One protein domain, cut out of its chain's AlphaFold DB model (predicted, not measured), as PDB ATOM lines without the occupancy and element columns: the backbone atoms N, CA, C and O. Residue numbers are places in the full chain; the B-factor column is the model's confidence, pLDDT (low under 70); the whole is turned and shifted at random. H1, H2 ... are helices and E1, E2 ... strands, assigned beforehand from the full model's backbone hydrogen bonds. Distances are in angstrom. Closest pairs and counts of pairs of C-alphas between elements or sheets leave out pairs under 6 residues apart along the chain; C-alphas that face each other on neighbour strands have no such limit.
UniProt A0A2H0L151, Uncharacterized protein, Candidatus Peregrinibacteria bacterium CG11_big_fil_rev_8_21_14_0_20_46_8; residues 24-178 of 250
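AT A GLANCE: This is residues 24 to 178 of the 250 residues of an uncharacterized protein of Candidatus Peregrinibacteria bacterium CG11_big_fil_rev_8_21_14_0_20_46_8 (UniProt A0A2H0L151). A small twisted sheet of four strands forms the core, with H2 and H4 over one face and H3 over the other, which makes three layers. H1 packs on H3 at one end of the long axis, and the small H5 lies beyond H4 toward the other end. The printed part has 155 residues, in the order H1 E1 E2 H2 E3 H3 E4 H4 H5, and under half of them are in named elements. The sheet is mixed, in the order E1 E4 E2 E3, and the class is mixed, helices and strands. The whole is compact, with a radius of gyration of the C-alphas of 16.4 A, yet elongated, spanning 51 by 32 by 28 A.

IN THESE COORDINATES: After residues 24 to 43, with no named element, H1 runs from residue 44, C-alpha at (278.156, 358.120, 315.701), to 57, 20.0 A. E1 is residues 61 to 68, 22.1 A, and E2 residues 75 to 77. H2 is residues 84 to 92, 16.3 A, E3 residues 96 to 99 and H3 residues 113 to 119. E4 is residues 123 to 131, 24.6 A. H4 is residues 135 to 151, 25.3 A. H5 is residues 165 to 168, ending at C-alpha (290.496, 396.158, 305.061).

HOW THE PARTS SIT: E1 and E4 are parallel at 21 degrees, with N 64 and O 125 at 2.9 A. E4 and E2 are antiparallel, with N 77 and O 126 at 2.8 A. E2 and E3 are parallel, with N 98 and O 76 at 2.8 A. E2, H2 and E3 form a strand-helix-strand unit, two parallel neighbour strands with a helix between, whose crossover is right-handed. H2 lies over E4 at a height over the sheet of 8.2 A. H4, on the same face, touches H2, the closest C-alphas being those of Phe 91 and Ser 144, 5.1 A apart. H3, on the opposite face, has a height over the sheet of 7.0 A. With residues 56 to 57 alone, H1 touches H3 at a steep tilt of 43 degrees, the closest C-alphas being those of Leu 56 and Val 117, 5.8 A apart. H4 and H5 are close but not clearly touching, Leu 140 and Val 167 having the closest C-alphas at 6.6 A. Each O i to N i+4 pair is within hydrogen-bond range in H3, against 8 of 10 in H1, 11 of 13 in H4 and 0 of 5 in H2, where 5 of 6 O i to N i+3 pairs are; H5 is too short for an i+4 pair.

THE WHOLE: The C-alphas farthest apart, those of Ser 40 and Arg 165, are 51.0 A apart. The printed part has no cut. The links E3 to H3 and H4 to H5 are long, 13 residues each. The model's pLDDT is under 70 at residues 38, 40 to 41 and 156 to 173.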
ATOM      1  N   ARG A  24     278.424 370.085 321.610       76.88
ATOM      2  CA  ARG A  24     279.745 369.866 320.998       76.88
ATOM      3  C   ARG A  24     279.865 368.464 320.383       76.88
ATOM      4  O   ARG A  24     280.385 368.324 319.283       76.88
ATOM      5  N   PHE A  25     279.373 367.447 321.086       81.31
ATOM      6  CA  PHE A  25     279.303 366.056 320.632       81.31
ATOM      7  C   PHE A  25     278.150 365.315 321.328       81.31
ATOM      8  O   PHE A  25     277.569 365.831 322.290       81.31
ATOM      9  N   LEU A  26     277.782 364.139 320.818       81.44
ATOM     10  CA  LEU A  26     276.780 363.250 321.406       81.44
ATOM     11  C   LEU A  26     277.434 362.268 322.377       81.44
ATOM     12  O   LEU A  26     277.084 362.293 323.557       81.44
ATOM     13  N   ASP A  27     278.397 361.478 321.897       83.00
ATOM     14  CA  ASP A  27     279.055 360.433 322.692       83.00
ATOM     15  C   ASP A  27     280.547 360.717 322.890       83.00
ATOM     16  O   ASP A  27     281.058 360.656 324.011       83.00
ATOM     17  N   LYS A  28     281.253 361.068 321.810       84.25
ATOM     18  CA  LYS A  28     282.703 361.299 321.817       84.25
ATOM     19  C   LYS A  28     283.060 362.527 320.994       84.25
ATOM     20  O   LYS A  28     282.437 362.795 319.977       84.25
ATOM     21  N   ASP A  29     284.091 363.265 321.404       86.62
ATOM     22  CA  ASP A  29     284.588 364.385 320.600       86.62
ATOM     23  C   ASP A  29     285.095 363.863 319.243       86.62
ATOM     24  O   ASP A  29     286.085 363.134 319.176       86.62
ATOM     25  N   LEU A  30     284.406 364.230 318.158       88.38
ATOM     26  CA  LEU A  30     284.751 363.823 316.796       88.38
ATOM     27  C   LEU A  30     286.174 364.234 316.414       88.38
ATOM     28  O   LEU A  30     286.876 363.473 315.747       88.38
ATOM     29  N   ASN A  31     286.652 365.377 316.914       87.88
ATOM     30  CA  ASN A  31     288.031 365.803 316.709       87.88
ATOM     31  C   ASN A  31     289.024 365.014 317.586       87.88
ATOM     32  O   ASN A  31     290.104 365.502 317.887       87.88
ATOM     33  N   ARG A  32     288.655 363.819 318.062       89.12
ATOM     34  CA  ARG A  32     289.510 362.819 318.721       89.12
ATOM     35  C   ARG A  32     289.369 361.430 318.078       89.12
ATOM     36  O   ARG A  32     289.915 360.458 318.600       89.12
ATOM     37  N   CYS A  33     288.625 361.306 316.976       89.81
ATOM     38  CA  CYS A  33     288.235 360.018 316.392       89.81
ATOM     39  C   CYS A  33     289.055 359.595 315.161       89.81
ATOM     40  O   CYS A  33     288.814 358.516 314.632       89.81
ATOM     41  N   PHE A  34     290.036 360.383 314.708       90.38
ATOM     42  CA  PHE A  34     290.794 360.068 313.485       90.38
ATOM     43  C   PHE A  34     291.989 359.119 313.699       90.38
ATOM     44  O   PHE A  34     292.633 358.713 312.735       90.38
ATOM     45  N   GLY A  35     292.282 358.748 314.950       82.75
ATOM     46  CA  GLY A  35     293.459 357.950 315.311       82.75
ATOM     47  C   GLY A  35     293.333 356.437 315.119       82.75
ATOM     48  O   GLY A  35     294.347 355.774 314.922       82.75
ATOM     49  N   ASP A  36     292.119 355.886 315.200       78.44
ATOM     50  CA  ASP A  36     291.863 354.440 315.125       78.44
ATOM     51  C   ASP A  36     290.617 354.162 314.276       78.44
ATOM     52  O   ASP A  36     289.541 353.829 314.769       78.44
ATOM     53  N   LEU A  37     290.760 354.392 312.970       81.25
ATOM     54  CA  LEU A  37     289.668 354.265 312.003       81.25
ATOM     55  C   LEU A  37     289.323 352.805 311.672       81.25
ATOM     56  O   LEU A  37     288.236 352.543 311.164       81.25
ATOM     57  N   GLU A  38     290.236 351.870 311.946       69.50
ATOM     58  CA  GLU A  38     290.069 350.436 311.668       69.50
ATOM     59  C   GLU A  38     289.306 349.711 312.787       69.50
ATOM     60  O   GLU A  38     288.746 348.633 312.566       69.50
ATOM     61  N   ALA A  39     289.243 350.293 313.989       71.00
ATOM     62  CA  ALA A  39     288.345 349.813 315.025       71.00
ATOM     63  C   ALA A  39     286.893 349.923 314.536       71.00
ATOM     64  O   ALA A  39     286.479 350.948 313.997       71.00
ATOM     65  N   SER A  40     286.089 348.874 314.736       62.62
ATOM     66  CA  SER A  40     284.651 348.902 314.454       62.62
ATOM     67  C   SER A  40     283.939 349.785 315.485       62.62
ATOM     68  O   SER A  40     283.305 349.279 316.414       62.62
ATOM     69  N   GLY A  41     284.106 351.099 315.357       69.00
ATOM     70  CA  GLY A  41     283.436 352.083 316.186       69.00
ATOM     71  C   GLY A  41     281.929 351.992 315.988       69.00
ATOM     72  O   GLY A  41     281.435 351.943 314.861       69.00
ATOM     73  N   THR A  42     281.186 351.920 317.088       82.88
ATOM     74  CA  THR A  42     279.716 351.922 317.063       82.88
ATOM     75  C   THR A  42     279.143 353.297 317.382       82.88
ATOM     76  O   THR A  42     277.940 353.501 317.239       82.88
ATOM     77  N   LEU A  43     279.986 354.222 317.851       87.88
ATOM     78  CA  LEU A  43     279.588 355.588 318.170       87.88
ATOM     79  C   LEU A  43     279.435 356.402 316.888       87.88
ATOM     80  O   LEU A  43     280.183 356.224 315.923       87.88
ATOM     81  N   ILE A  44     278.479 357.326 316.888       87.19
ATOM     82  CA  ILE A  44     278.156 358.120 315.701       87.19
ATOM     83  C   ILE A  44     279.346 358.961 315.227       87.19
ATOM     84  O   ILE A  44     279.568 359.075 314.022       87.19
ATOM     85  N   GLU A  45     280.155 359.500 316.141       87.88
ATOM     86  CA  GLU A  45     281.354 360.251 315.774       87.88
ATOM     87  C   GLU A  45     282.472 359.357 315.225       87.88
ATOM     88  O   GLU A  45     283.221 359.786 314.354       87.88
ATOM     89  N   GLU A  46     282.582 358.105 315.662       89.44
ATOM     90  CA  GLU A  46     283.575 357.170 315.115       89.44
ATOM     91  C   GLU A  46     283.203 356.756 313.687       89.44
ATOM     92  O   GLU A  46     284.039 356.826 312.787       89.44
ATOM     93  N   ILE A  47     281.922 356.445 313.454       87.94
ATOM     94  CA  ILE A  47     281.384 356.184 312.112       87.94
ATOM     95  C   ILE A  47     281.606 357.407 311.217       87.94
ATOM     96  O   ILE A  47     282.094 357.285 310.094       87.94
ATOM     97  N   ARG A  48     281.312 358.612 311.720       87.38
ATOM     98  CA  ARG A  48     281.530 359.841 310.955       87.38
ATOM     99  C   ARG A  48     283.008 360.045 310.629       87.38
ATOM    100  O   ARG A  48     283.324 360.374 309.492       87.38
ATOM    101  N   ALA A  49     283.923 359.823 311.570       89.69
ATOM    102  CA  ALA A  49     285.356 359.911 311.297       89.69
ATOM    103  C   ALA A  49     285.787 358.942 310.179       89.69
ATOM    104  O   ALA A  49     286.524 359.350 309.281       89.69
ATOM    105  N   GLN A  50     285.266 357.709 310.172       90.62
ATOM    106  CA  GLN A  50     285.500 356.728 309.104       90.62
ATOM    107  C   GLN A  50     284.973 357.194 307.743       90.62
ATOM    108  O   GLN A  50     285.662 357.039 306.737       90.62
ATOM    109  N   GLU A  51     283.786 357.806 307.693       89.25
ATOM    110  CA  GLU A  51     283.231 358.379 306.458       89.25
ATOM    111  C   GLU A  51     284.091 359.525 305.907       89.25
ATOM    112  O   GLU A  51     284.254 359.662 304.693       89.25
ATOM    113  N   LEU A  52     284.626 360.369 306.794       90.00
ATOM    114  CA  LEU A  52     285.403 361.550 306.415       90.00
ATOM    115  C   LEU A  52     286.855 361.223 306.068       90.00
ATOM    116  O   LEU A  52     287.466 361.918 305.252       90.00
ATOM    117  N   ALA A  53     287.413 360.168 306.655       91.75
ATOM    118  CA  ALA A  53     288.822 359.830 306.524       91.75
ATOM    119  C   ALA A  53     289.317 359.675 305.072       91.75
ATOM    120  O   ALA A  53     290.383 360.218 304.773       91.75
ATOM    121  N   PRO A  54     288.593 359.030 304.131       91.81
ATOM    122  CA  PRO A  54     289.017 358.969 302.732       91.81
ATOM    123  C   PRO A  54     289.162 360.347 302.074       91.81
ATOM    124  O   PRO A  54     290.075 360.544 301.274       91.81
ATOM    125  N   LEU A  55     288.295 361.305 302.424       91.06
ATOM    126  CA  LEU A  55     288.366 362.679 301.917       91.06
ATOM    127  C   LEU A  55     289.562 363.419 302.523       91.06
ATOM    128  O   LEU A  55     290.358 364.011 301.794       91.06
ATOM    129  N   LEU A  56     289.731 363.336 303.846       92.25
ATOM    130  CA  LEU A  56     290.841 363.984 304.550       92.25
ATOM    131  C   LEU A  56     292.200 363.427 304.108       92.25
ATOM    132  O   LEU A  56     293.132 364.186 303.874       92.25
ATOM    133  N   LYS A  57     292.306 362.113 303.891       92.56
ATOM    134  CA  LYS A  57     293.531 361.462 303.408       92.56
ATOM    135  C   LYS A  57     293.984 361.970 302.037       92.56
ATOM    136  O   LYS A  57     295.175 361.960 301.750       92.56
ATOM    137  N   GLY A  58     293.047 362.388 301.185       90.50
ATOM    138  CA  GLY A  58     293.328 362.970 299.871       90.50
ATOM    139  C   GLY A  58     293.430 364.498 299.858       90.50
ATOM    140  O   GLY A  58     293.481 365.077 298.776       90.50
ATOM    141  N   THR A  59     293.399 365.158 301.019       91.12
ATOM    142  CA  THR A  59     293.352 366.622 301.118       91.12
ATOM    143  C   THR A  59     294.754 367.228 301.124       91.12
ATOM    144  O   THR A  59     295.552 366.945 302.012       91.12
ATOM    145  N   ASP A  60     295.037 368.122 300.171       90.94
ATOM    146  CA  ASP A  60     296.315 368.849 300.119       90.94
ATOM    147  C   ASP A  60     296.426 369.909 301.228       90.94
ATOM    148  O   ASP A  60     297.487 370.085 301.822       90.94
ATOM    149  N   ILE A  61     295.343 370.654 301.479       91.69
ATOM    150  CA  ILE A  61     295.273 371.728 302.479       91.69
ATOM    151  C   ILE A  61     293.919 371.656 303.187       91.69
ATOM    152  O   ILE A  61     292.881 371.755 302.532       91.69
ATOM    153  N   LEU A  62     293.933 371.534 304.514       93.81
ATOM    154  CA  LEU A  62     292.760 371.608 305.383       93.81
ATOM    155  C   LEU A  62     292.822 372.892 306.218       93.81
ATOM    156  O   LEU A  62     293.788 373.130 306.941       93.81
ATOM    157  N   ILE A  63     291.763 373.695 306.131       93.75
ATOM    158  CA  ILE A  63     291.496 374.810 307.044       93.75
ATOM    159  C   ILE A  63     290.343 374.357 307.941       93.75
ATOM    160  O   ILE A  63     289.187 374.386 307.516       93.75
ATOM    161  N   ASP A  64     290.664 373.897 309.144       93.88
ATOM    162  CA  ASP A  64     289.698 373.398 310.119       93.88
ATOM    163  C   ASP A  64     289.226 374.547 311.023       93.88
ATOM    164  O   ASP A  64     290.004 375.101 311.798       93.88
ATOM    165  N   LEU A  65     287.972 374.977 310.879       92.12
ATOM    166  CA  LEU A  65     287.440 376.154 311.572       92.12
ATOM    167  C   LEU A  65     286.786 375.753 312.896       92.12
ATOM    168  O   LEU A  65     285.798 375.022 312.906       92.12
ATOM    169  N   HIS A  66     287.291 376.302 313.996       91.88
ATOM    170  CA  HIS A  66     286.789 376.079 315.351       91.88
ATOM    171  C   HIS A  66     286.503 377.399 316.063       91.88
ATOM    172  O   HIS A  66     286.826 378.497 315.594       91.88
ATOM    173  N   SER A  67     285.866 377.279 317.216       90.75
ATOM    174  CA  SER A  67     285.710 378.347 318.192       90.75
ATOM    175  C   SER A  67     285.911 377.770 319.585       90.75
ATOM    176  O   SER A  67     285.501 376.639 319.868       90.75
ATOM    177  N   THR A  68     286.486 378.562 320.480       92.00
ATOM    178  CA  THR A  68     286.784 378.140 321.841       92.00
ATOM    179  C   THR A  68     285.528 378.167 322.709       92.00
ATOM    180  O   THR A  68     284.718 379.086 322.619       92.00
ATOM    181  N   ILE A  69     285.406 377.204 323.627       88.31
ATOM    182  CA  ILE A  69     284.312 377.142 324.623       88.31
ATOM    183  C   ILE A  69     284.456 378.242 325.683       88.31
ATOM    184  O   ILE A  69     283.491 378.711 326.274       88.31
ATOM    185  N   LYS A  70     285.690 378.669 325.956       91.44
ATOM    186  CA  LYS A  70     285.986 379.780 326.867       91.44
ATOM    187  C   LYS A  70     286.345 381.036 326.083       91.44
ATOM    188  O   LYS A  70     286.849 380.904 324.967       91.44
ATOM    189  N   PRO A  71     286.169 382.239 326.663       93.62
ATOM    190  CA  PRO A  71     286.666 383.470 326.067       93.62
ATOM    191  C   PRO A  71     288.121 383.337 325.603       93.62
ATOM    192  O   PRO A  71     288.975 382.844 326.342       93.62
ATOM    193  N   SER A  72     288.380 383.744 324.364       93.44
ATOM    194  CA  SER A  72     289.713 383.748 323.769       93.44
ATOM    195  C   SER A  72     289.795 384.792 322.665       93.44
ATOM    196  O   SER A  72     288.807 385.063 321.975       93.44
ATOM    197  N   VAL A  73     290.994 385.341 322.476       91.31
ATOM    198  CA  VAL A  73     291.376 385.974 321.209       91.31
ATOM    199  C   VAL A  73     291.529 384.898 320.120       91.31
ATOM    200  O   VAL A  73     291.752 383.738 320.476       91.31
ATOM    201  N   PRO A  74     291.415 385.238 318.823       91.88
ATOM    202  CA  PRO A  74     291.645 384.278 317.745       91.88
ATOM    203  C   PRO A  74     293.099 383.802 317.674       91.88
ATOM    204  O   PRO A  74     294.018 384.600 317.878       91.88
ATOM    205  N   PHE A  75     293.314 382.535 317.328       95.31
ATOM    206  CA  PHE A  75     294.637 381.933 317.121       95.31
ATOM    207  C   PHE A  75     294.600 380.787 316.119       95.31
ATOM    208  O   PHE A  75     293.534 380.290 315.765       95.31
ATOM    209  N   VAL A  76     295.773 380.394 315.624       95.94
ATOM    210  CA  VAL A  76     295.905 379.266 314.696       95.94
ATOM    211  C   VAL A  76     296.808 378.209 315.316       95.94
ATOM    212  O   VAL A  76     297.933 378.509 315.713       95.94
ATOM    213  N   CYS A  77     296.322 376.972 315.381       96.19
ATOM    214  CA  CYS A  77     297.118 375.796 315.698       96.19
ATOM    215  C   CYS A  77     297.684 375.207 314.403       96.19
ATOM    216  O   CYS A  77     296.955 374.944 313.443       96.19
ATOM    217  N   VAL A  78     298.997 375.014 314.381       94.12
ATOM    218  CA  VAL A  78     299.757 374.525 313.233       94.12
ATOM    219  C   VAL A  78     300.720 373.451 313.731       94.12
ATOM    220  O   VAL A  78     301.859 373.768 314.087       94.12
ATOM    221  N   PRO A  79     300.305 372.170 313.755       85.88
ATOM    222  CA  PRO A  79     301.172 371.079 314.206       85.88
ATOM    223  C   PRO A  79     302.490 370.994 313.421       85.88
ATOM    224  O   PRO A  79     303.512 370.595 313.966       85.88
ATOM    225  N   LYS A  80     302.484 371.410 312.145       78.88
ATOM    226  CA  LYS A  80     303.652 371.394 311.258       78.88
ATOM    227  C   LYS A  80     303.922 372.769 310.637       78.88
ATOM    228  O   LYS A  80     303.420 373.082 309.561       78.88
ATOM    229  N   PHE A  81     304.709 373.601 311.317       80.25
ATOM    230  CA  PHE A  81     304.933 374.998 310.912       80.25
ATOM    231  C   PHE A  81     305.871 375.176 309.699       80.25
ATOM    232  O   PHE A  81     305.816 376.195 309.020       80.25
ATOM    233  N   ASP A  82     306.698 374.179 309.372       81.81
ATOM    234  CA  ASP A  82     307.689 374.228 308.283       81.81
ATOM    235  C   ASP A  82     307.109 373.972 306.874       81.81
ATOM    236  O   ASP A  82     307.839 373.920 305.878       81.81
ATOM    237  N   HIS A  83     305.793 373.803 306.762       82.62
ATOM    238  CA  HIS A  83     305.139 373.497 305.499       82.62
ATOM    239  C   HIS A  83     304.944 374.762 304.630       82.62
ATOM    240  O   HIS A  83     304.479 375.780 305.139       82.62
ATOM    241  N   PRO A  84     305.178 374.726 303.298       80.38
ATOM    242  CA  PRO A  84     305.036 375.905 302.431       80.38
ATOM    243  C   PRO A  84     303.665 376.590 302.481       80.38
ATOM    244  O   PRO A  84     303.571 377.801 302.324       80.38
ATOM    245  N   ALA A  85     302.598 375.824 302.716       82.19
ATOM    246  CA  ALA A  85     301.247 376.369 302.842       82.19
ATOM    247  C   ALA A  85     301.009 377.160 304.147       82.19
ATOM    248  O   ALA A  85     299.954 377.771 304.273       82.19
ATOM    249  N   ALA A  86     301.979 377.239 305.069       85.31
ATOM    250  CA  ALA A  86     301.940 378.155 306.213       85.31
ATOM    251  C   ALA A  86     301.817 379.638 305.794       85.31
ATOM    252  O   ALA A  86     301.378 380.466 306.590       85.31
ATOM    253  N   GLU A  87     302.089 379.973 304.524       86.56
ATOM    254  CA  GLU A  87     301.837 381.298 303.934       86.56
ATOM    255  C   GLU A  87     300.373 381.768 304.036       86.56
ATOM    256  O   GLU A  87     300.103 382.958 303.879       86.56
ATOM    257  N   ILE A  88     299.422 380.866 304.319       87.12
ATOM    258  CA  ILE A  88     298.011 381.237 304.490       87.12
ATOM    259  C   ILE A  88     297.678 381.764 305.892       87.12
ATOM    260  O   ILE A  88     296.626 382.372 306.076       87.12
ATOM    261  N   ILE A  89     298.540 381.535 306.886       89.31
ATOM    262  CA  ILE A  89     298.277 381.894 308.288       89.31
ATOM    263  C   ILE A  89     297.976 383.396 308.469       89.31
ATOM    264  O   ILE A  89     296.992 383.701 309.150       89.31
ATOM    265  N   PRO A  90     298.708 384.340 307.831       86.75
ATOM    266  CA  PRO A  90     298.413 385.772 307.917       86.75
ATOM    267  C   PRO A  90     296.962 386.139 307.624       86.75
ATOM    268  O   PRO A  90     296.427 387.064 308.233       86.75
ATOM    269  N   PHE A  91     296.290 385.413 306.721       88.06
ATOM    270  CA  PHE A  91     294.920 385.752 306.336       88.06
ATOM    271  C   PHE A  91     293.930 385.651 307.494       88.06
ATOM    272  O   PHE A  91     292.916 386.332 307.444       88.06
ATOM    273  N   PHE A  92     294.218 384.865 308.535       87.50
ATOM    274  CA  PHE A  92     293.315 384.644 309.668       87.50
ATOM    275  C   PHE A  92     293.426 385.695 310.781       87.50
ATOM    276  O   PHE A  92     292.792 385.546 311.823       87.50
ATOM    277  N   ASN A  93     294.190 386.772 310.554       79.44
ATOM    278  CA  ASN A  93     294.242 387.963 311.408       79.44
ATOM    279  C   ASN A  93     294.431 387.647 312.905       79.44
ATOM    280  O   ASN A  93     293.738 388.185 313.774       79.44
ATOM    281  N   THR A  94     295.378 386.759 313.199       87.31
ATOM    282  CA  THR A  94     295.758 386.408 314.566       87.31
ATOM    283  C   THR A  94     297.141 386.946 314.921       87.31
ATOM    284  O   THR A  94     298.010 387.042 314.065       87.31
ATOM    285  N   GLN A  95     297.343 387.255 316.203       90.75
ATOM    286  CA  GLN A  95     298.652 387.549 316.791       90.75
ATOM    287  C   GLN A  95     299.325 386.307 317.397       90.75
ATOM    288  O   GLN A  95     300.444 386.401 317.900       90.75
ATOM    289  N   HIS A  96     298.641 385.160 317.423       95.06
ATOM    290  CA  HIS A  96     299.082 383.970 318.137       95.06
ATOM    291  C   HIS A  96     299.042 382.744 317.236       95.06
ATOM    292  O   HIS A  96     298.002 382.372 316.689       95.06
ATOM    293  N   ILE A  97     300.193 382.093 317.136       95.62
ATOM    294  CA  ILE A  97     300.360 380.831 316.428       95.62
ATOM    295  C   ILE A  97     300.803 379.804 317.457       95.62
ATOM    296  O   ILE A  97     301.766 380.044 318.178       95.62
ATOM    297  N   ILE A  98     300.100 378.681 317.537       96.69
ATOM    298  CA  ILE A  98     300.454 377.560 318.402       96.69
ATOM    299  C   ILE A  98     301.029 376.459 317.513       96.69
ATOM    300  O   ILE A  98     300.402 376.075 316.530       96.69
ATOM    301  N   THR A  99     302.210 375.953 317.832       94.88
ATOM    302  CA  THR A  99     302.855 374.830 317.135       94.88
ATOM    303  C   THR A  99     303.462 373.864 318.150       94.88
ATOM    304  O   THR A  99     303.316 374.099 319.340       94.88
ATOM    305  N   GLY A 100     304.123 372.794 317.717       91.44
ATOM    306  CA  GLY A 100     304.821 371.862 318.607       91.44
ATOM    307  C   GLY A 100     304.024 370.610 318.978       91.44
ATOM    308  O   GLY A 100     302.827 370.484 318.701       91.44
ATOM    309  N   ASP A 101     304.722 369.663 319.604       90.00
ATOM    310  CA  ASP A 101     304.241 368.296 319.848       90.00
ATOM    311  C   ASP A 101     303.078 368.221 320.850       90.00
ATOM    312  O   ASP A 101     302.340 367.242 320.873       90.00
ATOM    313  N   GLY A 102     302.847 369.266 321.648       91.12
ATOM    314  CA  GLY A 102     301.682 369.373 322.533       91.12
ATOM    315  C   GLY A 102     300.341 369.458 321.790       91.12
ATOM    316  O   GLY A 102     299.293 369.282 322.416       91.12
ATOM    317  N   LEU A 103     300.370 369.702 320.471       91.94
ATOM    318  CA  LEU A 103     299.219 369.581 319.568       91.94
ATOM    319  C   LEU A 103     298.966 368.141 319.090       91.94
ATOM    320  O   LEU A 103     298.013 367.904 318.353       91.94
ATOM    321  N   LEU A 104     299.801 367.181 319.485       88.19
ATOM    322  CA  LEU A 104     299.587 365.751 319.285       88.19
ATOM    323  C   LEU A 104     299.137 365.108 320.603       88.19
ATOM    324  O   LEU A 104     299.255 365.685 321.687       88.19
ATOM    325  N   THR A 105     298.632 363.878 320.527       84.19
ATOM    326  CA  THR A 105     298.444 363.064 321.731       84.19
ATOM    327  C   THR A 105     299.788 362.679 322.344       84.19
ATOM    328  O   THR A 105     300.819 362.688 321.674       84.19
ATOM    329  N   GLN A 106     299.783 362.262 323.613       78.38
ATOM    330  CA  GLN A 106     301.004 361.830 324.310       78.38
ATOM    331  C   GLN A 106     301.740 360.664 323.621       78.38
ATOM    332  O   GLN A 106     302.948 360.530 323.779       78.38
ATOM    333  N   ASP A 107     301.032 359.826 322.856       80.62
ATOM    334  CA  ASP A 107     301.611 358.743 322.052       80.62
ATOM    335  C   ASP A 107     301.953 359.161 320.607       80.62
ATOM    336  O   ASP A 107     302.303 358.313 319.785       80.62
ATOM    337  N   GLY A 108     301.865 360.459 320.293       81.19
ATOM    338  CA  GLY A 108     302.201 361.042 318.994       81.19
ATOM    339  C   GLY A 108     301.217 360.698 317.876       81.19
ATOM    340  O   GLY A 108     301.533 360.890 316.699       81.19
ATOM    341  N   LYS A 109     300.038 360.155 318.201       82.62
ATOM    342  CA  LYS A 109     299.053 359.753 317.197       82.62
ATOM    343  C   LYS A 109     298.307 360.964 316.620       82.62
ATOM    344  O   LYS A 109     297.864 361.841 317.364       82.62
ATOM    345  N   PRO A 110     298.081 360.986 315.296       84.62
ATOM    346  CA  PRO A 110     297.322 362.039 314.638       84.62
ATOM    347  C   PRO A 110     295.813 361.786 314.777       84.62
ATOM    348  O   PRO A 110     295.177 361.239 313.876       84.62
ATOM    349  N   ILE A 111     295.238 362.117 315.936       88.88
ATOM    350  CA  ILE A 111     293.822 361.826 316.225       88.88
ATOM    351  C   ILE A 111     292.874 362.990 315.891       88.88
ATOM    352  O   ILE A 111     291.653 362.814 315.945       88.88
ATOM    353  N   TYR A 112     293.431 364.162 315.570       92.06
ATOM    354  CA  TYR A 112     292.718 365.392 315.195       92.06
ATOM    355  C   TYR A 112     292.661 365.508 313.668       92.06
ATOM    356  O   TYR A 112     293.546 364.986 312.989       92.06
ATOM    357  N   ALA A 113     291.660 366.187 313.107       92.25
ATOM    358  CA  ALA A 113     291.496 366.274 311.650       92.25
ATOM    359  C   ALA A 113     292.723 366.893 310.947       92.25
ATOM    360  O   ALA A 113     293.189 366.380 309.926       92.25
ATOM    361  N   ASP A 114     293.286 367.956 311.519       93.00
ATOM    362  CA  ASP A 114     294.486 368.639 311.034       93.00
ATOM    363  C   ASP A 114     295.734 367.741 311.088       93.00
ATOM    364  O   ASP A 114     296.431 367.570 310.083       93.00
ATOM    365  N   THR A 115     295.981 367.093 312.226       92.88
ATOM    366  CA  THR A 115     297.092 366.149 312.409       92.88
ATOM    367  C   THR A 115     296.945 364.921 311.507       92.88
ATOM    368  O   THR A 115     297.945 364.436 310.980       92.88
ATOM    369  N   PHE A 116     295.717 364.457 311.250       93.06
ATOM    370  CA  PHE A 116     295.428 363.357 310.332       93.06
ATOM    371  C   PHE A 116     295.780 363.715 308.886       93.06
ATOM    372  O   PHE A 116     296.435 362.925 308.205       93.06
ATOM    373  N   VAL A 117     295.409 364.913 308.423       93.25
ATOM    374  CA  VAL A 117     295.810 365.423 307.100       93.25
ATOM    375  C   VAL A 117     297.333 365.551 307.007       93.25
ATOM    376  O   VAL A 117     297.931 365.076 306.039       93.25
ATOM    377  N   ASN A 118     297.973 366.105 308.042       92.56
ATOM    378  CA  ASN A 118     299.432 366.239 308.113       92.56
ATOM    379  C   ASN A 118     300.144 364.878 308.022       92.56
ATOM    380  O   ASN A 118     301.112 364.729 307.272       92.56
ATOM    381  N   ALA A 119     299.640 363.861 308.726       91.94
ATOM    382  CA  ALA A 119     300.184 362.502 308.699       91.94
ATOM    383  C   ALA A 119     300.053 361.815 307.326       91.94
ATOM    384  O   ALA A 119     300.817 360.900 307.019       91.94
ATOM    385  N   HIS A 120     299.125 362.275 306.482       92.50
ATOM    386  CA  HIS A 120     298.911 361.772 305.122       92.50
ATOM    387  C   HIS A 120     299.558 362.639 304.030       92.50
ATOM    388  O   HIS A 120     299.362 362.383 302.844       92.50
ATOM    389  N   GLY A 121     300.385 363.617 304.414       91.44
ATOM    390  CA  GLY A 121     301.182 364.429 303.493       91.44
ATOM    391  C   GLY A 121     300.521 365.728 303.030       91.44
ATOM    392  O   GLY A 121     301.136 366.450 302.246       91.44
ATOM    393  N   GLY A 122     299.315 366.034 303.512       92.38
ATOM    394  CA  GLY A 122     298.691 367.344 303.344       92.38
ATOM    395  C   GLY A 122     299.157 368.356 304.392       92.38
ATOM    396  O   GLY A 122     300.050 368.088 305.198       92.38
ATOM    397  N   PHE A 123     298.519 369.526 304.391       93.50
ATOM    398  CA  PHE A 123     298.717 370.586 305.377       93.50
ATOM    399  C   PHE A 123     297.408 370.959 306.063       93.50
ATOM    400  O   PHE A 123     296.573 371.655 305.488       93.50
ATOM    401  N   GLY A 124     297.231 370.489 307.291       93.94
ATOM    402  CA  GLY A 124     296.115 370.828 308.157       93.94
ATOM    403  C   GLY A 124     296.489 371.888 309.184       93.94
ATOM    404  O   GLY A 124     297.506 371.757 309.872       93.94
ATOM    405  N   ILE A 125     295.633 372.903 309.297       95.06
ATOM    406  CA  ILE A 125     295.638 373.884 310.384       95.06
ATOM    407  C   ILE A 125     294.269 373.926 311.051       95.06
ATOM    408  O   ILE A 125     293.251 373.768 310.373       95.06
ATOM    409  N   THR A 126     294.251 374.240 312.342       95.44
ATOM    410  CA  THR A 126     293.029 374.596 313.065       95.44
ATOM    411  C   THR A 126     293.013 376.097 313.330       95.44
ATOM    412  O   THR A 126     293.945 376.649 313.911       95.44
ATOM    413  N   VAL A 127     291.953 376.773 312.895       95.12
ATOM    414  CA  VAL A 127     291.710 378.194 313.148       95.12
ATOM    415  C   VAL A 127     290.710 378.307 314.286       95.12
ATOM    416  O   VAL A 127     289.520 378.063 314.101       95.12
ATOM    417  N   GLU A 128     291.184 378.724 315.451       95.25
ATOM    418  CA  GLU A 128     290.343 379.067 316.589       95.25
ATOM    419  C   GLU A 128     289.876 380.511 316.423       95.25
ATOM    420  O   GLU A 128     290.601 381.469 316.693       95.25
ATOM    421  N   SER A 129     288.646 380.677 315.938       91.00
ATOM    422  CA  SER A 129     288.063 381.970 315.553       91.00
ATOM    423  C   SER A 129     287.715 382.900 316.725       91.00
ATOM    424  O   SER A 129     287.248 384.020 316.508       91.00
ATOM    425  N   GLY A 130     287.973 382.468 317.960       90.25
ATOM    426  CA  GLY A 130     287.589 383.145 319.195       90.25
ATOM    427  C   GLY A 130     286.465 382.412 319.926       90.25
ATOM    428  O   GLY A 130     286.203 381.240 319.674       90.25
ATOM    429  N   TYR A 131     285.815 383.105 320.861       90.31
ATOM    430  CA  TYR A 131     284.776 382.525 321.717       90.31
ATOM    431  C   TYR A 131     283.512 382.149 320.930       90.31
ATOM    432  O   TYR A 131     282.949 383.004 320.250       90.31
ATOM    433  N   GLU A 132     283.013 380.920 321.092       87.12
ATOM    434  CA  GLU A 132     281.817 380.404 320.400       87.12
ATOM    435  C   GLU A 132     280.562 381.277 320.587       87.12
ATOM    436  O   GLU A 132     279.750 381.419 319.677       87.12
ATOM    437  N   ASN A 133     280.435 381.948 321.737       85.69
ATOM    438  CA  ASN A 133     279.314 382.848 322.026       85.69
ATOM    439  C   ASN A 133     279.512 384.276 321.480       85.69
ATOM    440  O   ASN A 133     278.744 385.179 321.817       85.69
ATOM    441  N   ASN A 134     280.537 384.511 320.655       83.50
ATOM    442  CA  ASN A 134     280.808 385.795 320.018       83.50
ATOM    443  C   ASN A 134     280.741 385.692 318.486       83.50
ATOM    444  O   ASN A 134     281.729 385.401 317.814       83.50
ATOM    445  N   SER A 135     279.589 386.042 317.916       83.56
ATOM    446  CA  SER A 135     279.373 386.023 316.464       83.56
ATOM    447  C   SER A 135     279.967 387.222 315.709       83.56
ATOM    448  O   SER A 135     279.909 387.251 314.480       83.56
ATOM    449  N   MET A 136     280.571 388.204 316.394       82.38
ATOM    450  CA  MET A 136     281.084 389.425 315.747       82.38
ATOM    451  C   MET A 136     282.214 389.159 314.743       82.38
ATOM    452  O   MET A 136     282.482 390.000 313.889       82.38
ATOM    453  N   LEU A 137     282.893 388.012 314.846       81.81
ATOM    454  CA  LEU A 137     284.040 387.670 314.001       81.81
ATOM    455  C   LEU A 137     283.672 386.805 312.788       81.81
ATOM    456  O   LEU A 137     284.531 386.559 311.946       81.81
ATOM    457  N   VAL A 138     282.413 386.381 312.644       84.44
ATOM    458  CA  VAL A 138     281.998 385.446 311.580       84.44
ATOM    459  C   VAL A 138     282.288 385.999 310.182       84.44
ATOM    460  O   VAL A 138     282.863 385.297 309.351       84.44
ATOM    461  N   GLU A 139     281.938 387.263 309.914       83.25
ATOM    462  CA  GLU A 139     282.206 387.884 308.607       83.25
ATOM    463  C   GLU A 139     283.707 388.003 308.333       83.25
ATOM    464  O   GLU A 139     284.158 387.677 307.236       83.25
ATOM    465  N   LEU A 140     284.486 388.384 309.350       82.94
ATOM    466  CA  LEU A 140     285.942 388.478 309.253       82.94
ATOM    467  C   LEU A 140     286.566 387.120 308.907       82.94
ATOM    468  O   LEU A 140     287.406 387.045 308.013       82.94
ATOM    469  N   ILE A 141     286.153 386.041 309.577       86.62
ATOM    470  CA  ILE A 141     286.686 384.693 309.333       86.62
ATOM    471  C   ILE A 141     286.283 384.182 307.952       86.62
ATOM    472  O   ILE A 141     287.127 383.655 307.228       86.62
ATOM    473  N   ARG A 142     285.031 384.397 307.530       86.94
ATOM    474  CA  ARG A 142     284.589 384.071 306.166       86.94
ATOM    475  C   ARG A 142     285.477 384.756 305.124       86.94
ATOM    476  O   ARG A 142     285.950 384.113 304.187       86.94
ATOM    477  N   ASP A 143     285.714 386.050 305.293       84.12
ATOM    478  CA  ASP A 143     286.502 386.850 304.360       84.12
ATOM    479  C   ASP A 143     287.993 386.446 304.371       84.12
ATOM    480  O   ASP A 143     288.646 386.426 303.321       84.12
ATOM    481  N   SER A 144     288.504 386.035 305.535       87.19
ATOM    482  CA  SER A 144     289.844 385.460 305.722       87.19
ATOM    483  C   SER A 144     290.009 384.156 304.937       87.19
ATOM    484  O   SER A 144     290.953 384.012 304.158       87.19
ATOM    485  N   VAL A 145     289.040 383.239 305.049       88.81
ATOM    486  CA  VAL A 145     289.017 381.971 304.297       88.81
ATOM    487  C   VAL A 145     288.968 382.235 302.794       88.81
ATOM    488  O   VAL A 145     289.748 381.654 302.042       88.81
ATOM    489  N   ILE A 146     288.103 383.144 302.334       86.06
ATOM    490  CA  ILE A 146     288.029 383.516 300.911       86.06
ATOM    491  C   ILE A 146     289.379 384.057 300.422       86.06
ATOM    492  O   ILE A 146     289.819 383.715 299.321       86.06
ATOM    493  N   SER A 147     290.044 384.884 301.227       84.56
ATOM    494  CA  SER A 147     291.348 385.462 300.893       84.56
ATOM    495  C   SER A 147     292.440 384.395 300.810       84.56
ATOM    496  O   SER A 147     293.164 384.356 299.814       84.56
ATOM    497  N   ALA A 148     292.486 383.465 301.769       87.25
ATOM    498  CA  ALA A 148     293.386 382.316 301.740       87.25
ATOM    499  C   ALA A 148     293.142 381.432 300.502       87.25
ATOM    500  O   ALA A 148     294.077 381.108 299.770       87.25
ATOM    501  N   LEU A 149     291.885 381.108 300.182       86.38
ATOM    502  CA  LEU A 149     291.535 380.298 299.008       86.38
ATOM    503  C   LEU A 149     291.885 380.986 297.676       86.38
ATOM    504  O   LEU A 149     292.287 380.316 296.720       86.38
ATOM    505  N   LYS A 150     291.760 382.319 297.594       82.38
ATOM    506  CA  LYS A 150     292.223 383.108 296.439       82.38
ATOM    507  C   LYS A 150     293.746 383.132 296.338       82.38
ATOM    508  O   LYS A 150     294.268 382.991 295.235       82.38
ATOM    509  N   HIS A 151     294.456 383.280 297.459       83.50
ATOM    510  CA  HIS A 151     295.921 383.233 297.500       83.50
ATOM    511  C   HIS A 151     296.446 381.879 297.011       83.50
ATOM    512  O   HIS A 151     297.315 381.810 296.144       83.50
ATOM    513  N   LEU A 152     295.798 380.801 297.451       84.00
ATOM    514  CA  LEU A 152     296.022 379.448 296.961       84.00
ATOM    515  C   LEU A 152     295.582 379.259 295.489       84.00
ATOM    516  O   LEU A 152     295.767 378.192 294.918       84.00
ATOM    517  N   GLY A 153     294.978 380.244 294.825       81.62
ATOM    518  CA  GLY A 153     294.519 380.114 293.438       81.62
ATOM    519  C   GLY A 153     293.427 379.056 293.242       81.62
ATOM    520  O   GLY A 153     293.237 378.572 292.127       81.62
ATOM    521  N   VAL A 154     292.738 378.681 294.324       82.00
ATOM    522  CA  VAL A 154     291.600 377.758 294.316       82.00
ATOM    523  C   VAL A 154     290.358 378.486 293.804       82.00
ATOM    524  O   VAL A 154     289.639 377.986 292.943       82.00
ATOM    525  N   LEU A 155     290.139 379.709 294.297       79.12
ATOM    526  CA  LEU A 155     289.104 380.610 293.802       79.12
ATOM    527  C   LEU A 155     289.686 381.553 292.742       79.12
ATOM    528  O   LEU A 155     290.728 382.172 292.953       79.12
ATOM    529  N   GLN A 156     288.989 381.691 291.611       64.19
ATOM    530  CA  GLN A 156     289.308 382.680 290.576       64.19
ATOM    531  C   GLN A 156     288.523 383.982 290.801       64.19
ATOM    532  O   GLN A 156     287.394 383.964 291.285       64.19
ATOM    533  N   GLY A 157     289.116 385.115 290.416       56.22
ATOM    534  CA  GLY A 157     288.507 386.448 290.494       56.22
ATOM    535  C   GLY A 157     289.394 387.455 291.228       56.22
ATOM    536  O   GLY A 157     290.135 387.098 292.144       56.22
ATOM    537  N   LYS A 158     289.329 388.736 290.834       46.66
ATOM    538  CA  LYS A 158     289.951 389.816 291.616       46.66
ATOM    539  C   LYS A 158     289.277 389.884 292.995       46.66
ATOM    540  O   LYS A 158     288.129 389.469 293.171       46.66
ATOM    541  N   LEU A 159     289.986 390.376 294.007       48.44
ATOM    542  CA  LEU A 159     289.337 390.880 295.218       48.44
ATOM    543  C   LEU A 159     288.466 392.073 294.804       48.44
ATOM    544  O   LEU A 159     288.923 393.209 294.791       48.44
ATOM    545  N   GLU A 160     287.221 391.814 294.403       42.84
ATOM    546  CA  GLU A 160     286.187 392.836 294.475       42.84
ATOM    547  C   GLU A 160     285.927 393.028 295.955       42.84
ATOM    548  O   GLU A 160     285.354 392.180 296.639       42.84
ATOM    549  N   CYS A 161     286.520 394.089 296.473       39.22
ATOM    550  CA  CYS A 161     286.480 394.434 297.867       39.22
ATOM    551  C   CYS A 161     285.072 394.918 298.240       39.22
ATOM    552  O   CYS A 161     284.827 396.108 298.384       39.22
ATOM    553  N   GLY A 162     284.143 393.972 298.370       38.25
ATOM    554  CA  GLY A 162     282.928 394.105 299.171       38.25
ATOM    555  C   GLY A 162     283.173 393.755 300.641       38.25
ATOM    556  O   GLY A 162     282.214 393.588 301.387       38.25
ATOM    557  N   LEU A 163     284.444 393.625 301.052       45.84
ATOM    558  CA  LEU A 163     284.830 393.606 302.459       45.84
ATOM    559  C   LEU A 163     284.262 394.873 303.090       45.84
ATOM    560  O   LEU A 163     284.393 395.961 302.512       45.84
ATOM    561  N   SER A 164     283.637 394.759 304.264       40.69
ATOM    562  CA  SER A 164     283.322 395.967 305.015       40.69
ATOM    563  C   SER A 164     284.627 396.755 305.163       40.69
ATOM    564  O   SER A 164     285.700 396.191 305.390       40.69
ATOM    565  N   ARG A 165     284.565 398.070 304.961       40.78
ATOM    566  CA  ARG A 165     285.744 398.949 304.965       40.78
ATOM    567  C   ARG A 165     286.587 398.798 306.247       40.78
ATOM    568  O   ARG A 165     287.789 399.012 306.209       40.78
ATOM    569  N   ALA A 166     285.967 398.319 307.329       44.69
ATOM    570  CA  ALA A 166     286.590 397.986 308.607       44.69
ATOM    571  C   ALA A 166     287.476 396.717 308.597       44.69
ATOM    572  O   ALA A 166     288.398 396.626 309.403       44.69
ATOM    573  N   VAL A 167     287.236 395.746 307.705       46.06
ATOM    574  CA  VAL A 167     288.058 394.520 307.563       46.06
ATOM    575  C   VAL A 167     289.354 394.802 306.798       46.06
ATOM    576  O   VAL A 167     290.385 394.215 307.096       46.06
ATOM    577  N   ILE A 168     289.324 395.745 305.854       43.84
ATOM    578  CA  ILE A 168     290.496 396.158 305.061       43.84
ATOM    579  C   ILE A 168     291.493 396.958 305.915       43.84
ATOM    580  O   ILE A 168     292.690 396.946 305.648       43.84
ATOM    581  N   GLU A 169     291.004 397.667 306.936       43.16
ATOM    582  CA  GLU A 169     291.825 398.550 307.776       43.16
ATOM    583  C   GLU A 169     292.647 397.805 308.838       43.16
ATOM    584  O   GLU A 169     293.607 398.371 309.359       43.16
ATOM    585  N   LYS A 170     292.347 396.530 309.124       48.84
ATOM    586  CA  LYS A 170     293.291 395.650 309.822       48.84
ATOM    587  C   LYS A 170     294.036 394.827 308.784       48.84
ATOM    588  O   LYS A 170     293.579 393.766 308.372       48.84
ATOM    589  N   THR A 171     295.180 395.348 308.352       55.09
ATOM    590  CA  THR A 171     296.190 394.574 307.625       55.09
ATOM    591  C   THR A 171     296.390 393.221 308.323       55.09
ATOM    592  O   THR A 171     296.454 393.214 309.555       55.09
ATOM    593  N   PRO A 172     296.480 392.098 307.577       63.56
ATOM    594  CA  PRO A 172     296.929 390.817 308.120       63.56
ATOM    595  C   PRO A 172     298.112 391.034 309.060       63.56
ATOM    596  O   PRO A 172     299.018 391.776 308.678       63.56
ATOM    597  N   TYR A 173     298.120 390.417 310.246       66.38
ATOM    598  CA  TYR A 173     299.339 390.407 311.055       66.38
ATOM    599  C   TYR A 173     300.421 389.698 310.238       66.38
ATOM    600  O   TYR A 173     300.230 388.530 309.869       66.38
ATOM    601  N   PRO A 174     301.518 390.390 309.883       75.38
ATOM    602  CA  PRO A 174     302.656 389.737 309.261       75.38
ATOM    603  C   PRO A 174     303.128 388.598 310.170       75.38
ATOM    604  O   PRO A 174     303.065 388.725 311.395       75.38
ATOM    605  N   LEU A 175     303.594 387.481 309.599       79.31
ATOM    606  CA  LEU A 175     304.081 386.347 310.401       79.31
ATOM    607  C   LEU A 175     305.177 386.780 311.383       79.31
ATOM    608  O   LEU A 175     305.284 386.219 312.468       79.31
ATOM    609  N   GLU A 176     305.951 387.798 311.013       81.50
ATOM    610  CA  GLU A 176     307.023 388.385 311.811       81.50
ATOM    611  C   GLU A 176     306.515 389.141 313.052       81.50
ATOM    612  O   GLU A 176     307.272 389.353 313.996       81.50
ATOM    613  N   GLU A 177     305.245 389.552 313.062       85.56
ATOM    614  CA  GLU A 177     304.592 390.224 314.193       85.56
ATOM    615  C   GLU A 177     303.798 389.250 315.078       85.56
ATOM    616  O   GLU A 177     303.354 389.614 316.172       85.56
ATOM    617  N   CYS A 178     303.624 388.001 314.638       90.25
ATOM    618  CA  CYS A 178     302.953 386.974 315.416       90.25
ATOM    619  C   CYS A 178     303.843 386.481 316.561       90.25
ATOM    620  O   CYS A 178     305.030 386.206 316.403       90.25
TER     621      CYS A 178